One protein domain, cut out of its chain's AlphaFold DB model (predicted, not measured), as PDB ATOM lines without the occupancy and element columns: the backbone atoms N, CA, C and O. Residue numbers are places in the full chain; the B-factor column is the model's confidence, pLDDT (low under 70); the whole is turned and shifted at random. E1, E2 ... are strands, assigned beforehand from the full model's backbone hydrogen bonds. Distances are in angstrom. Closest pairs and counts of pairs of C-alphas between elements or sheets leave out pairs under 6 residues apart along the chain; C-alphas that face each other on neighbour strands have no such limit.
ATOM      1  N   LEU A 100      21.273 -42.064 -15.791       95.69
ATOM      2  CA  LEU A 100      20.504 -42.878 -14.855       95.69
ATOM      3  C   LEU A 100      21.024 -44.307 -14.864       95.69
ATOM      4  O   LEU A 100      21.204 -44.878 -15.943       95.69
ATOM      5  N   LEU A 101      21.197 -44.869 -13.673       97.38
ATOM      6  CA  LEU A 101      21.527 -46.267 -13.451       97.38
ATOM      7  C   LEU A 101      20.381 -46.940 -12.695       97.38
ATOM      8  O   LEU A 101      19.848 -46.397 -11.724       97.38
ATOM      9  N   PHE A 102      20.041 -48.145 -13.128       97.81
ATOM     10  CA  PHE A 102      18.996 -48.987 -12.568       97.81
ATOM     11  C   PHE A 102      19.553 -50.382 -12.273       97.81
ATOM     12  O   PHE A 102      20.449 -50.868 -12.965       97.81
ATOM     13  N   ALA A 103      18.994 -51.038 -11.268       97.69
ATOM     14  CA  ALA A 103      19.200 -52.448 -10.989       97.69
ATOM     15  C   ALA A 103      18.106 -53.252 -11.701       97.69
ATOM     16  O   ALA A 103      16.924 -52.969 -11.507       97.69
ATOM     17  N   ARG A 104      18.475 -54.241 -12.519       97.38
ATOM     18  CA  ARG A 104      17.547 -55.231 -13.079       97.38
ATOM     19  C   ARG A 104      17.534 -56.477 -12.212       97.38
ATOM     20  O   ARG A 104      18.596 -57.044 -11.966       97.38
ATOM     21  N   GLN A 105      16.333 -56.959 -11.900       94.88
ATOM     22  CA  GLN A 105      16.115 -58.296 -11.355       94.88
ATOM     23  C   GLN A 105      14.921 -58.947 -12.065       94.88
ATOM     24  O   GLN A 105      13.794 -58.456 -11.988       94.88
ATOM     25  N   GLY A 106      15.170 -60.017 -12.825       94.44
ATOM     26  CA  GLY A 106      14.155 -60.647 -13.684       94.44
ATOM     27  C   GLY A 106      13.525 -59.674 -14.698       94.44
ATOM     28  O   GLY A 106      14.222 -59.052 -15.501       94.44
ATOM     29  N   GLU A 107      12.200 -59.537 -14.678       96.25
ATOM     30  CA  GLU A 107      11.438 -58.627 -15.559       96.25
ATOM     31  C   GLU A 107      11.241 -57.219 -14.965       96.25
ATOM     32  O   GLU A 107      10.428 -56.440 -15.461       96.25
ATOM     33  N   LEU A 108      11.972 -56.863 -13.903       96.50
ATOM     34  CA  LEU A 108      11.855 -55.571 -13.229       96.50
ATOM     35  C   LEU A 108      13.151 -54.766 -13.307       96.50
ATOM     36  O   LEU A 108      14.248 -55.325 -13.242       96.50
ATOM     37  N   ILE A 109      13.011 -53.441 -13.377       97.12
ATOM     38  CA  ILE A 109      14.078 -52.485 -13.057       97.12
ATOM     39  C   ILE A 109      13.685 -51.599 -11.876       97.12
ATOM     40  O   ILE A 109      12.523 -51.209 -11.749       97.12
ATOM     41  N   ALA A 110      14.669 -51.257 -11.051       95.56
ATOM     42  CA  ALA A 110      14.572 -50.379  -9.887       95.56
ATOM     43  C   ALA A 110      15.668 -49.294  -9.943       95.56
ATOM     44  O   ALA A 110      16.695 -49.528 -10.584       95.56
ATOM     45  N   PRO A 111      15.517 -48.123  -9.300       94.88
ATOM     46  CA  PRO A 111      16.566 -47.109  -9.263       94.88
ATOM     47  C   PRO A 111      17.807 -47.636  -8.537       94.88
ATOM     48  O   PRO A 111      17.688 -48.337  -7.534       94.88
ATOM     49  N   LEU A 112      18.998 -47.287  -9.029       96.31
ATOM     50  CA  LEU A 112      20.275 -47.692  -8.432       96.31
ATOM     51  C   LEU A 112      21.132 -46.483  -8.051       96.31
ATOM     52  O   LEU A 112      21.517 -46.332  -6.894       96.31
ATOM     53  N   ALA A 113      21.443 -45.628  -9.026       96.75
ATOM     54  CA  ALA A 113      22.237 -44.420  -8.817       96.75
ATOM     55  C   ALA A 113      22.024 -43.412  -9.957       96.75
ATOM     56  O   ALA A 113      21.489 -43.746 -11.016       96.75
ATOM     57  N   MET A 114      22.517 -42.191  -9.774       95.38
ATOM     58  CA  MET A 114      22.742 -41.260 -10.879       95.38
ATOM     59  C   MET A 114      24.238 -41.029 -11.072       95.38
ATOM     60  O   MET A 114      24.982 -40.922 -10.099       95.38
ATOM     61  N   LEU A 115      24.667 -40.878 -12.323       94.06
ATOM     62  CA  LEU A 115      25.975 -40.333 -12.659       94.06
ATOM     63  C   LEU A 115      25.837 -38.860 -13.068       94.06
ATOM     64  O   LEU A 115      25.023 -38.478 -13.917       94.06
ATOM     65  N   SER A 116      26.665 -38.023 -12.449       89.94
ATOM     66  CA  SER A 116      26.749 -36.582 -12.681       89.94
ATOM     67  C   SER A 116      28.203 -36.150 -12.903       89.94
ATOM     68  O   SER A 116      29.128 -36.947 -12.770       89.94
ATOM     69  N   LYS A 117      28.443 -34.856 -13.162       86.44
ATOM     70  CA  LYS A 117      29.813 -34.300 -13.192       86.44
ATOM     71  C   LYS A 117      30.569 -34.444 -11.859       86.44
ATOM     72  O   LYS A 117      31.786 -34.321 -11.857       86.44
ATOM     73  N   GLY A 118      29.863 -34.663 -10.745       86.50
ATOM     74  CA  GLY A 118      30.456 -34.946  -9.434       86.50
ATOM     75  C   GLY A 118      30.748 -36.432  -9.187       86.50
ATOM     76  O   GLY A 118      31.145 -36.781  -8.079       86.50
ATOM     77  N   GLY A 119      30.531 -37.296 -10.184       93.25
ATOM     78  CA  GLY A 119      30.574 -38.748 -10.048       93.25
ATOM     79  C   GLY A 119      29.208 -39.349  -9.704       93.25
ATOM     80  O   GLY A 119      28.156 -38.758  -9.981       93.25
ATOM     81  N   ILE A 120      29.258 -40.552  -9.135       96.44
ATOM     82  CA  ILE A 120      28.106 -41.382  -8.759       96.44
ATOM     83  C   ILE A 120      27.463 -40.836  -7.475       96.44
ATOM     84  O   ILE A 120      28.166 -40.572  -6.498       96.44
ATOM     85  N   SER A 121      26.135 -40.703  -7.467       95.62
ATOM     86  CA  SER A 121      25.335 -40.273  -6.315       95.62
ATOM     87  C   SER A 121      24.078 -41.128  -6.132       95.62
ATOM     88  O   SER A 121      23.624 -41.783  -7.072       95.62
ATOM     89  N   ASP A 122      23.478 -41.053  -4.942       95.06
ATOM     90  CA  ASP A 122      22.160 -41.626  -4.639       95.06
ATOM     91  C   ASP A 122      21.094 -41.216  -5.673       95.06
ATOM     92  O   ASP A 122      21.151 -40.131  -6.269       95.06
ATOM     93  N   PHE A 123      20.098 -42.084  -5.866       89.62
ATOM     94  CA  PHE A 123      18.890 -41.751  -6.623       89.62
ATOM     95  C   PHE A 123      17.959 -40.894  -5.741       89.62
ATOM     96  O   PHE A 123      17.750 -41.241  -4.575       89.62
ATOM     97  N   PRO A 124      17.408 -39.769  -6.235       84.06
ATOM     98  CA  PRO A 124      16.577 -38.886  -5.423       84.06
ATOM     99  C   PRO A 124      15.249 -39.560  -5.059       84.06
ATOM    100  O   PRO A 124      14.555 -40.093  -5.913       84.06
ATOM    101  N   SER A 125      14.839 -39.487  -3.793       72.69
ATOM    102  CA  SER A 125      13.616 -40.151  -3.310       72.69
ATOM    103  C   SER A 125      12.300 -39.460  -3.706       72.69
ATOM    104  O   SER A 125      11.225 -39.978  -3.416       72.69
ATOM    105  N   SER A 126      12.350 -38.278  -4.327       61.88
ATOM    106  CA  SER A 126      11.186 -37.404  -4.514       61.88
ATOM    107  C   SER A 126      10.525 -37.534  -5.897       61.88
ATOM    108  O   SER A 126      10.897 -36.796  -6.811       61.88
ATOM    109  N   GLU A 127       9.528 -38.422  -6.012       52.34
ATOM    110  CA  GLU A 127       8.342 -38.449  -6.917       52.34
ATOM    111  C   GLU A 127       8.450 -38.113  -8.432       52.34
ATOM    112  O   GLU A 127       7.480 -38.285  -9.166       52.34
ATOM    113  N   ARG A 128       9.582 -37.660  -8.981       54.12
ATOM    114  CA  ARG A 128       9.678 -37.102 -10.353       54.12
ATOM    115  C   ARG A 128      10.150 -38.107 -11.408       54.12
ATOM    116  O   ARG A 128      10.869 -37.756 -12.348       54.12
ATOM    117  N   GLU A 129       9.746 -39.362 -11.244       65.50
ATOM    118  CA  GLU A 129      10.432 -40.510 -11.859       65.50
ATOM    119  C   GLU A 129       9.572 -41.311 -12.838       65.50
ATOM    120  O   GLU A 129      10.104 -42.075 -13.641       65.50
ATOM    121  N   GLU A 130       8.265 -41.041 -12.903       73.88
ATOM    122  CA  GLU A 130       7.357 -41.628 -13.900       73.88
ATOM    123  C   GLU A 130       7.876 -41.466 -15.340       73.88
ATOM    124  O   GLU A 130       7.710 -42.350 -16.179       73.88
ATOM    125  N   ARG A 131       8.591 -40.368 -15.631       85.50
ATOM    126  CA  ARG A 131       9.209 -40.112 -16.946       85.50
ATOM    127  C   ARG A 131      10.326 -41.098 -17.324       85.50
ATOM    128  O   ARG A 131      10.657 -41.211 -18.512       85.50
ATOM    129  N   TYR A 132      10.924 -41.778 -16.347       88.81
ATOM    130  CA  TYR A 132      11.892 -42.858 -16.550       88.81
ATOM    131  C   TYR A 132      11.164 -44.190 -16.804       88.81
ATOM    132  O   TYR A 132      11.619 -45.009 -17.592       88.81
ATOM    133  N   TYR A 133       9.961 -44.353 -16.256       92.19
ATOM    134  CA  TYR A 133       9.144 -45.561 -16.405       92.19
ATOM    135  C   TYR A 133       8.022 -45.447 -17.448       92.19
ATOM    136  O   TYR A 133       7.075 -46.236 -17.448       92.19
ATOM    137  N   ARG A 134       8.146 -44.493 -18.381       91.00
ATOM    138  CA  ARG A 134       7.250 -44.381 -19.541       91.00
ATOM    139  C   ARG A 134       7.384 -45.619 -20.444       91.00
ATOM    140  O   ARG A 134       8.513 -45.964 -20.806       91.00
ATOM    141  N   PRO A 135       6.268 -46.247 -20.858       91.00
ATOM    142  CA  PRO A 135       6.282 -47.356 -21.808       91.00
ATOM    143  C   PRO A 135       7.040 -47.024 -23.100       91.00
ATOM    144  O   PRO A 135       7.011 -45.890 -23.581       91.00
ATOM    145  N   GLY A 136       7.732 -48.016 -23.660       90.25
ATOM    146  CA  GLY A 136       8.544 -47.877 -24.873       90.25
ATOM    147  C   GLY A 136       9.926 -47.263 -24.650       90.25
ATOM    148  O   GLY A 136      10.724 -47.203 -25.585       90.25
ATOM    149  N   ARG A 137      10.255 -46.838 -23.425       93.62
ATOM    150  CA  ARG A 137      11.582 -46.310 -23.115       93.62
ATOM    151  C   ARG A 137      12.638 -47.417 -23.132       93.62
ATOM    152  O   ARG A 137      12.522 -48.398 -22.405       93.62
ATOM    153  N   LEU A 138      13.668 -47.236 -23.956       96.25
ATOM    154  CA  LEU A 138      14.787 -48.167 -24.110       96.25
ATOM    155  C   LEU A 138      15.951 -47.826 -23.177       96.25
ATOM    156  O   LEU A 138      16.270 -46.652 -22.982       96.25
ATOM    157  N   TYR A 139      16.630 -48.864 -22.697       97.75
ATOM    158  CA  TYR A 139      17.850 -48.785 -21.897       97.75
ATOM    159  C   TYR A 139      18.879 -49.835 -22.342       97.75
ATOM    160  O   TYR A 139      18.518 -50.896 -22.858       97.75
ATOM    161  N   TYR A 140      20.162 -49.552 -22.117       97.69
ATOM    162  CA  TYR A 140      21.219 -50.563 -22.172       97.69
ATOM    163  C   TYR A 140      21.144 -51.443 -20.925       97.69
ATOM    164  O   TYR A 140      20.777 -50.951 -19.861       97.69
ATOM    165  N   ALA A 141      21.514 -52.715 -21.042       97.50
ATOM    166  CA  ALA A 141      21.615 -53.643 -19.919       97.50
ATOM    167  C   ALA A 141      22.981 -54.342 -19.937       97.50
ATOM    168  O   ALA A 141      23.486 -54.650 -21.015       97.50
ATOM    169  N   TYR A 142      23.562 -54.588 -18.763       95.75
ATOM    170  CA  TYR A 142      24.921 -55.095 -18.579       95.75
ATOM    171  C   TYR A 142      24.942 -56.186 -17.504       95.75
ATOM    172  O   TYR A 142      24.698 -55.902 -16.332       95.75
ATOM    173  N   ALA A 143      25.233 -57.425 -17.896       93.56
ATOM    174  CA  ALA A 143      25.259 -58.590 -17.012       93.56
ATOM    175  C   ALA A 143      26.530 -59.397 -17.283       93.56
ATOM    176  O   ALA A 143      26.699 -59.935 -18.376       93.56
ATOM    177  N   ALA A 144      27.442 -59.455 -16.307       87.31
ATOM    178  CA  ALA A 144      28.696 -60.212 -16.390       87.31
ATOM    179  C   ALA A 144      29.467 -60.021 -17.725       87.31
ATOM    180  O   ALA A 144      29.862 -60.985 -18.380       87.31
ATOM    181  N   GLY A 145      29.645 -58.766 -18.159       83.69
ATOM    182  CA  GLY A 145      30.333 -58.408 -19.414       83.69
ATOM    183  C   GLY A 145      29.504 -58.554 -20.701       83.69
ATOM    184  O   GLY A 145      29.960 -58.148 -21.769       83.69
ATOM    185  N   VAL A 146      28.277 -59.079 -20.630       88.94
ATOM    186  CA  VAL A 146      27.340 -59.130 -21.764       88.94
ATOM    187  C   VAL A 146      26.499 -57.855 -21.799       88.94
ATOM    188  O   VAL A 146      25.827 -57.522 -20.822       88.94
ATOM    189  N   GLN A 147      26.497 -57.167 -22.944       93.75
ATOM    190  CA  GLN A 147      25.624 -56.019 -23.198       93.75
ATOM    191  C   GLN A 147      24.358 -56.446 -23.956       93.75
ATOM    192  O   GLN A 147      24.433 -56.995 -25.054       93.75
ATOM    193  N   GLY A 148      23.198 -56.095 -23.407       94.94
ATOM    194  CA  GLY A 148      21.882 -56.226 -24.031       94.94
ATOM    195  C   GLY A 148      21.119 -54.900 -24.067       94.94
ATOM    196  O   GLY A 148      21.673 -53.816 -23.849       94.94
ATOM    197  N   LYS A 149      19.816 -54.990 -24.337       96.56
ATOM    198  CA  LYS A 149      18.874 -53.862 -24.292       96.56
ATOM    199  C   LYS A 149      17.554 -54.315 -23.699       96.56
ATOM    200  O   LYS A 149      17.074 -55.402 -24.020       96.56
ATOM    201  N   VAL A 150      16.935 -53.442 -22.916       97.31
ATOM    202  CA  VAL A 150      15.603 -53.650 -22.341       97.31
ATOM    203  C   VAL A 150      14.688 -52.482 -22.697       97.31
ATOM    204  O   VAL A 150      15.153 -51.355 -22.878       97.31
ATOM    205  N   VAL A 151      13.390 -52.752 -22.812       96.06
ATOM    206  CA  VAL A 151      12.340 -51.742 -22.985       96.06
ATOM    207  C   VAL A 151      11.428 -51.740 -21.768       96.06
ATOM    208  O   VAL A 151      11.075 -52.805 -21.271       96.06
ATOM    209  N   VAL A 152      11.007 -50.566 -21.309       95.94
ATOM    210  CA  VAL A 152       9.974 -50.432 -20.276       95.94
ATOM    211  C   VAL A 152       8.594 -50.742 -20.855       95.94
ATOM    212  O   VAL A 152       8.184 -50.150 -21.854       95.94
ATOM    213  N   SER A 153       7.853 -51.631 -20.194       92.94
ATOM    214  CA  SER A 153       6.419 -51.854 -20.426       92.94
ATOM    215  C   SER A 153       5.552 -50.870 -19.630       92.94
ATOM    216  O   SER A 153       4.484 -50.490 -20.093       92.94
ATOM    217  N   GLY A 154       6.007 -50.438 -18.449       91.75
ATOM    218  CA  GLY A 154       5.362 -49.417 -17.613       91.75
ATOM    219  C   GLY A 154       5.787 -49.509 -16.143       91.75
ATOM    220  O   GLY A 154       6.459 -50.467 -15.753       91.75
ATOM    221  N   LYS A 155       5.382 -48.536 -15.313       92.44
ATOM    222  CA  LYS A 155       5.558 -48.614 -13.849       92.44
ATOM    223  C   LYS A 155       4.844 -49.860 -13.309       92.44
ATOM    224  O   LYS A 155       3.721 -50.163 -13.708       92.44
ATOM    225  N   LYS A 156       5.491 -50.573 -12.389       92.50
ATOM    226  CA  LYS A 156       4.945 -51.751 -11.713       92.50
ATOM    227  C   LYS A 156       5.424 -51.738 -10.275       92.50
ATOM    228  O   LYS A 156       6.621 -51.807 -10.049       92.50
ATOM    229  N   GLU A 157       4.505 -51.696  -9.323       90.38
ATOM    230  CA  GLU A 157       4.843 -51.780  -7.902       90.38
ATOM    231  C   GLU A 157       4.879 -53.246  -7.436       90.38
ATOM    232  O   GLU A 157       4.070 -54.085  -7.858       90.38
ATOM    233  N   VAL A 158       5.867 -53.532  -6.592       88.81
ATOM    234  CA  VAL A 158       6.091 -54.749  -5.805       88.81
ATOM    235  C   VAL A 158       6.066 -54.381  -4.314       88.81
ATOM    236  O   VAL A 158       6.631 -53.358  -3.927       88.81
ATOM    237  N   GLY A 159       5.443 -55.206  -3.470       88.38
ATOM    238  CA  GLY A 159       5.309 -54.916  -2.035       88.38
ATOM    239  C   GLY A 159       4.352 -53.753  -1.744       88.38
ATOM    240  O   GLY A 159       3.459 -53.469  -2.542       88.38
ATOM    241  N   CYS A 160       4.532 -53.098  -0.596       88.94
ATOM    242  CA  CYS A 160       3.684 -51.993  -0.141       88.94
ATOM    243  C   CYS A 160       4.115 -50.638  -0.723       88.94
ATOM    244  O   CYS A 160       3.280 -49.771  -0.971       88.94
ATOM    245  N   SER A 161       5.416 -50.455  -0.951       86.31
ATOM    246  CA  SER A 161       5.973 -49.310  -1.667       86.31
ATOM    247  C   SER A 161       7.235 -49.723  -2.421       86.31
ATOM    248  O   SER A 161       8.144 -50.330  -1.866       86.31
ATOM    249  N   SER A 162       7.307 -49.402  -3.706       89.19
ATOM    250  CA  SER A 162       8.509 -49.586  -4.524       89.19
ATOM    251  C   SER A 162       8.449 -48.673  -5.734       89.19
ATOM    252  O   SER A 162       7.381 -48.234  -6.163       89.19
ATOM    253  N   ASN A 163       9.614 -48.379  -6.293       89.62
ATOM    254  CA  ASN A 163       9.737 -47.493  -7.441       89.62
ATOM    255  C   ASN A 163      10.194 -48.282  -8.673       89.62
ATOM    256  O   ASN A 163      11.187 -47.944  -9.305       89.62
ATOM    257  N   THR A 164       9.522 -49.396  -8.965       94.12
ATOM    258  CA  THR A 164       9.935 -50.321 -10.026       94.12
ATOM    259  C   THR A 164       9.142 -50.157 -11.322       94.12
ATOM    260  O   THR A 164       8.034 -49.612 -11.362       94.12
ATOM    261  N   ALA A 165       9.711 -50.661 -12.414       95.25
ATOM    262  CA  ALA A 165       9.039 -50.778 -13.699       95.25
ATOM    263  C   ALA A 165       9.219 -52.165 -14.298       95.25
ATOM    264  O   ALA A 165      10.290 -52.761 -14.199       95.25
ATOM    265  N   HIS A 166       8.168 -52.644 -14.955       95.62
ATOM    266  CA  HIS A 166       8.228 -53.854 -15.751       95.62
ATOM    267  C   HIS A 166       8.989 -53.579 -17.047       95.62
ATOM    268  O   HIS A 166       8.754 -52.561 -17.708       95.62
ATOM    269  N   ILE A 167       9.857 -54.505 -17.433       96.44
ATOM    270  CA  ILE A 167      10.644 -54.456 -18.662       96.44
ATOM    271  C   ILE A 167      10.471 -55.723 -19.495       96.44
ATOM    272  O   ILE A 167      10.074 -56.772 -19.000       96.44
ATOM    273  N   ARG A 168      10.823 -55.632 -20.776       95.06
ATOM    274  CA  ARG A 168      11.056 -56.787 -21.649       95.06
ATOM    275  C   ARG A 168      12.432 -56.683 -22.287       95.06
ATOM    276  O   ARG A 168      12.925 -55.583 -22.544       95.06
ATOM    277  N   GLU A 169      13.043 -57.826 -22.563       95.38
ATOM    278  CA  GLU A 169      14.300 -57.891 -23.305       95.38
ATOM    279  C   GLU A 169      14.062 -57.555 -24.785       95.38
ATOM    280  O   GLU A 169      13.182 -58.112 -25.437       95.38
ATOM    281  N   VAL A 170      14.858 -56.626 -25.316       94.25
ATOM    282  CA  VAL A 170      14.925 -56.288 -26.753       94.25
ATOM    283  C   VAL A 170      16.130 -56.973 -27.398       94.25
ATOM    284  O   VAL A 170      16.116 -57.320 -28.576       94.25
ATOM    285  N   THR A 171      17.184 -57.193 -26.615       93.19
ATOM    286  CA  THR A 171      18.313 -58.058 -26.957       93.19
ATOM    287  C   THR A 171      18.561 -58.963 -25.753       93.19
ATOM    288  O   THR A 171      18.677 -58.403 -24.658       93.19
ATOM    289  N   PRO A 172      18.625 -60.301 -25.925       90.25
ATOM    290  CA  PRO A 172      18.674 -61.231 -24.804       90.25
ATOM    291  C   PRO A 172      19.808 -60.953 -23.819       90.25
ATOM    292  O   PRO A 172      20.935 -60.684 -24.242       90.25
ATOM    293  N   ILE A 173      19.523 -61.044 -22.519       90.75
ATOM    294  CA  ILE A 173      20.531 -60.859 -21.471       90.75
ATOM    295  C   ILE A 173      20.226 -61.713 -20.233       90.75
ATOM    296  O   ILE A 173      19.200 -61.566 -19.576       90.75
ATOM    297  N   SER A 174      21.137 -62.628 -19.908       88.75
ATOM    298  CA  SER A 174      20.927 -63.624 -18.853       88.75
ATOM    299  C   SER A 174      21.185 -63.063 -17.454       88.75
ATOM    300  O   SER A 174      22.290 -62.606 -17.170       88.75
ATOM    301  N   GLY A 175      20.206 -63.214 -16.559       90.50
ATOM    302  CA  GLY A 175      20.338 -62.907 -15.130       90.50
ATOM    303  C   GLY A 175      20.132 -61.435 -14.759       90.50
ATOM    304  O   GLY A 175      19.639 -60.626 -15.554       90.50
ATOM    305  N   ASP A 176      20.488 -61.113 -13.516       94.44
ATOM    306  CA  ASP A 176      20.459 -59.747 -12.990       94.44
ATOM    307  C   ASP A 176      21.480 -58.864 -13.728       94.44
ATOM    308  O   ASP A 176      22.494 -59.347 -14.241       94.44
ATOM    309  N   ALA A 177      21.183 -57.569 -13.847       96.69
ATOM    310  CA  ALA A 177      21.954 -56.667 -14.702       96.69
ATOM    311  C   ALA A 177      21.965 -55.226 -14.186       96.69
ATOM    312  O   ALA A 177      20.994 -54.747 -13.600       96.69
ATOM    313  N   ILE A 178      23.025 -54.486 -14.497       97.81
ATOM    314  CA  ILE A 178      23.037 -53.026 -14.388       97.81
ATOM    315  C   ILE A 178      22.386 -52.466 -15.656       97.81
ATOM    316  O   ILE A 178      22.754 -52.842 -16.768       97.81
ATOM    317  N   VAL A 179      21.411 -51.575 -15.518       98.00
ATOM    318  CA  VAL A 179      20.656 -50.980 -16.631       98.00
ATOM    319  C   VAL A 179      20.910 -49.474 -16.682       98.00
ATOM    320  O   VAL A 179      21.003 -48.826 -15.645       98.00
ATOM    321  N   SER A 180      21.064 -48.898 -17.876       97.56
ATOM    322  CA  SER A 180      21.561 -47.524 -18.043       97.56
ATOM    323  C   SER A 180      20.915 -46.775 -19.211       97.56
ATOM    324  O   SER A 180      20.678 -47.338 -20.284       97.56
ATOM    325  N   ASN A 181      20.671 -45.471 -19.031       96.94
ATOM    326  CA  ASN A 181      20.192 -44.576 -20.100       96.94
ATOM    327  C   ASN A 181      21.307 -44.047 -21.019       96.94
ATOM    328  O   ASN A 181      21.015 -43.424 -22.036       96.94
TER     329      ASN A 181
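AT A GLANCE: This is residues 100 to 181 of the 350 residues of an uncharacterized protein of Massilia sp. BJB1822 (UniProt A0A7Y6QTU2). Six strands form a small closed barrel, running round as E1, E2, E6, E5, E4, E7 and back to E1, all antiparallel. Outside this ring, E3 pairs with the last part of E2 in a hairpin that reaches away from the barrel, and the long stretch of residues 122 to 137 leads back to E4. The printed part has 82 residues, with seven named strands, E1 to E7 in chain order, and no named helix; the class is all strand. It is compact, with a radius of gyration of the C-alphas of 12.2 A and spans of 32 by 31 by 21 A.

HOW THE PARTS SIT: E1, residues 100 to 105, and E2, residues 108 to 116, form an antiparallel hairpin at 154 degrees, with N 103 and O 110 at 2.8 A. E3, residues 119 to 121, continues this meander, each strand the antiparallel neighbour of the one before; N 114 and O 121 are 2.9 A apart. E4, residues 138 to 143, E5, residues 146 to 155, and E6, residues 165 to 171, form a second meander, with N 148 to O 141 and N 153 to O 166 both 2.8 A. With E7, residues 177 to 180, they make a Greek key, the first strand pairing with the fourth; N 142 and O 178 are 2.8 A apart. E7 and E1 close the ring, with N 102 and O 179 at 2.8 A. E2 pairs with E6 at residues 108 to 109, where N 109 and O 165 are 2.9 A apart. E1 and E5 are apart.

IN THESE COORDINATES: E1 begins at C-alpha 100, (20.504, -42.878, -14.855), and spans 16.4 A. E2 spans 24.1 A, E3 6.6 A and E4 16.4 A. E5 spans 25.4 A and bends by 54 degrees at residue 152. E6 spans 17.7 A; E7 spans 9.7 A and ends at C-alpha 180, (21.561, -47.524, -18.043).

THE WHOLE: The C-alphas of Lys 117 and Cys 160 are the two farthest apart, 34.1 A. The printed part has no cut, and the link from E3 to E4 is long, with 16 residues. Residues 126 to 129 are under 70 in pLDDT; the mean of the printed part is 91.1.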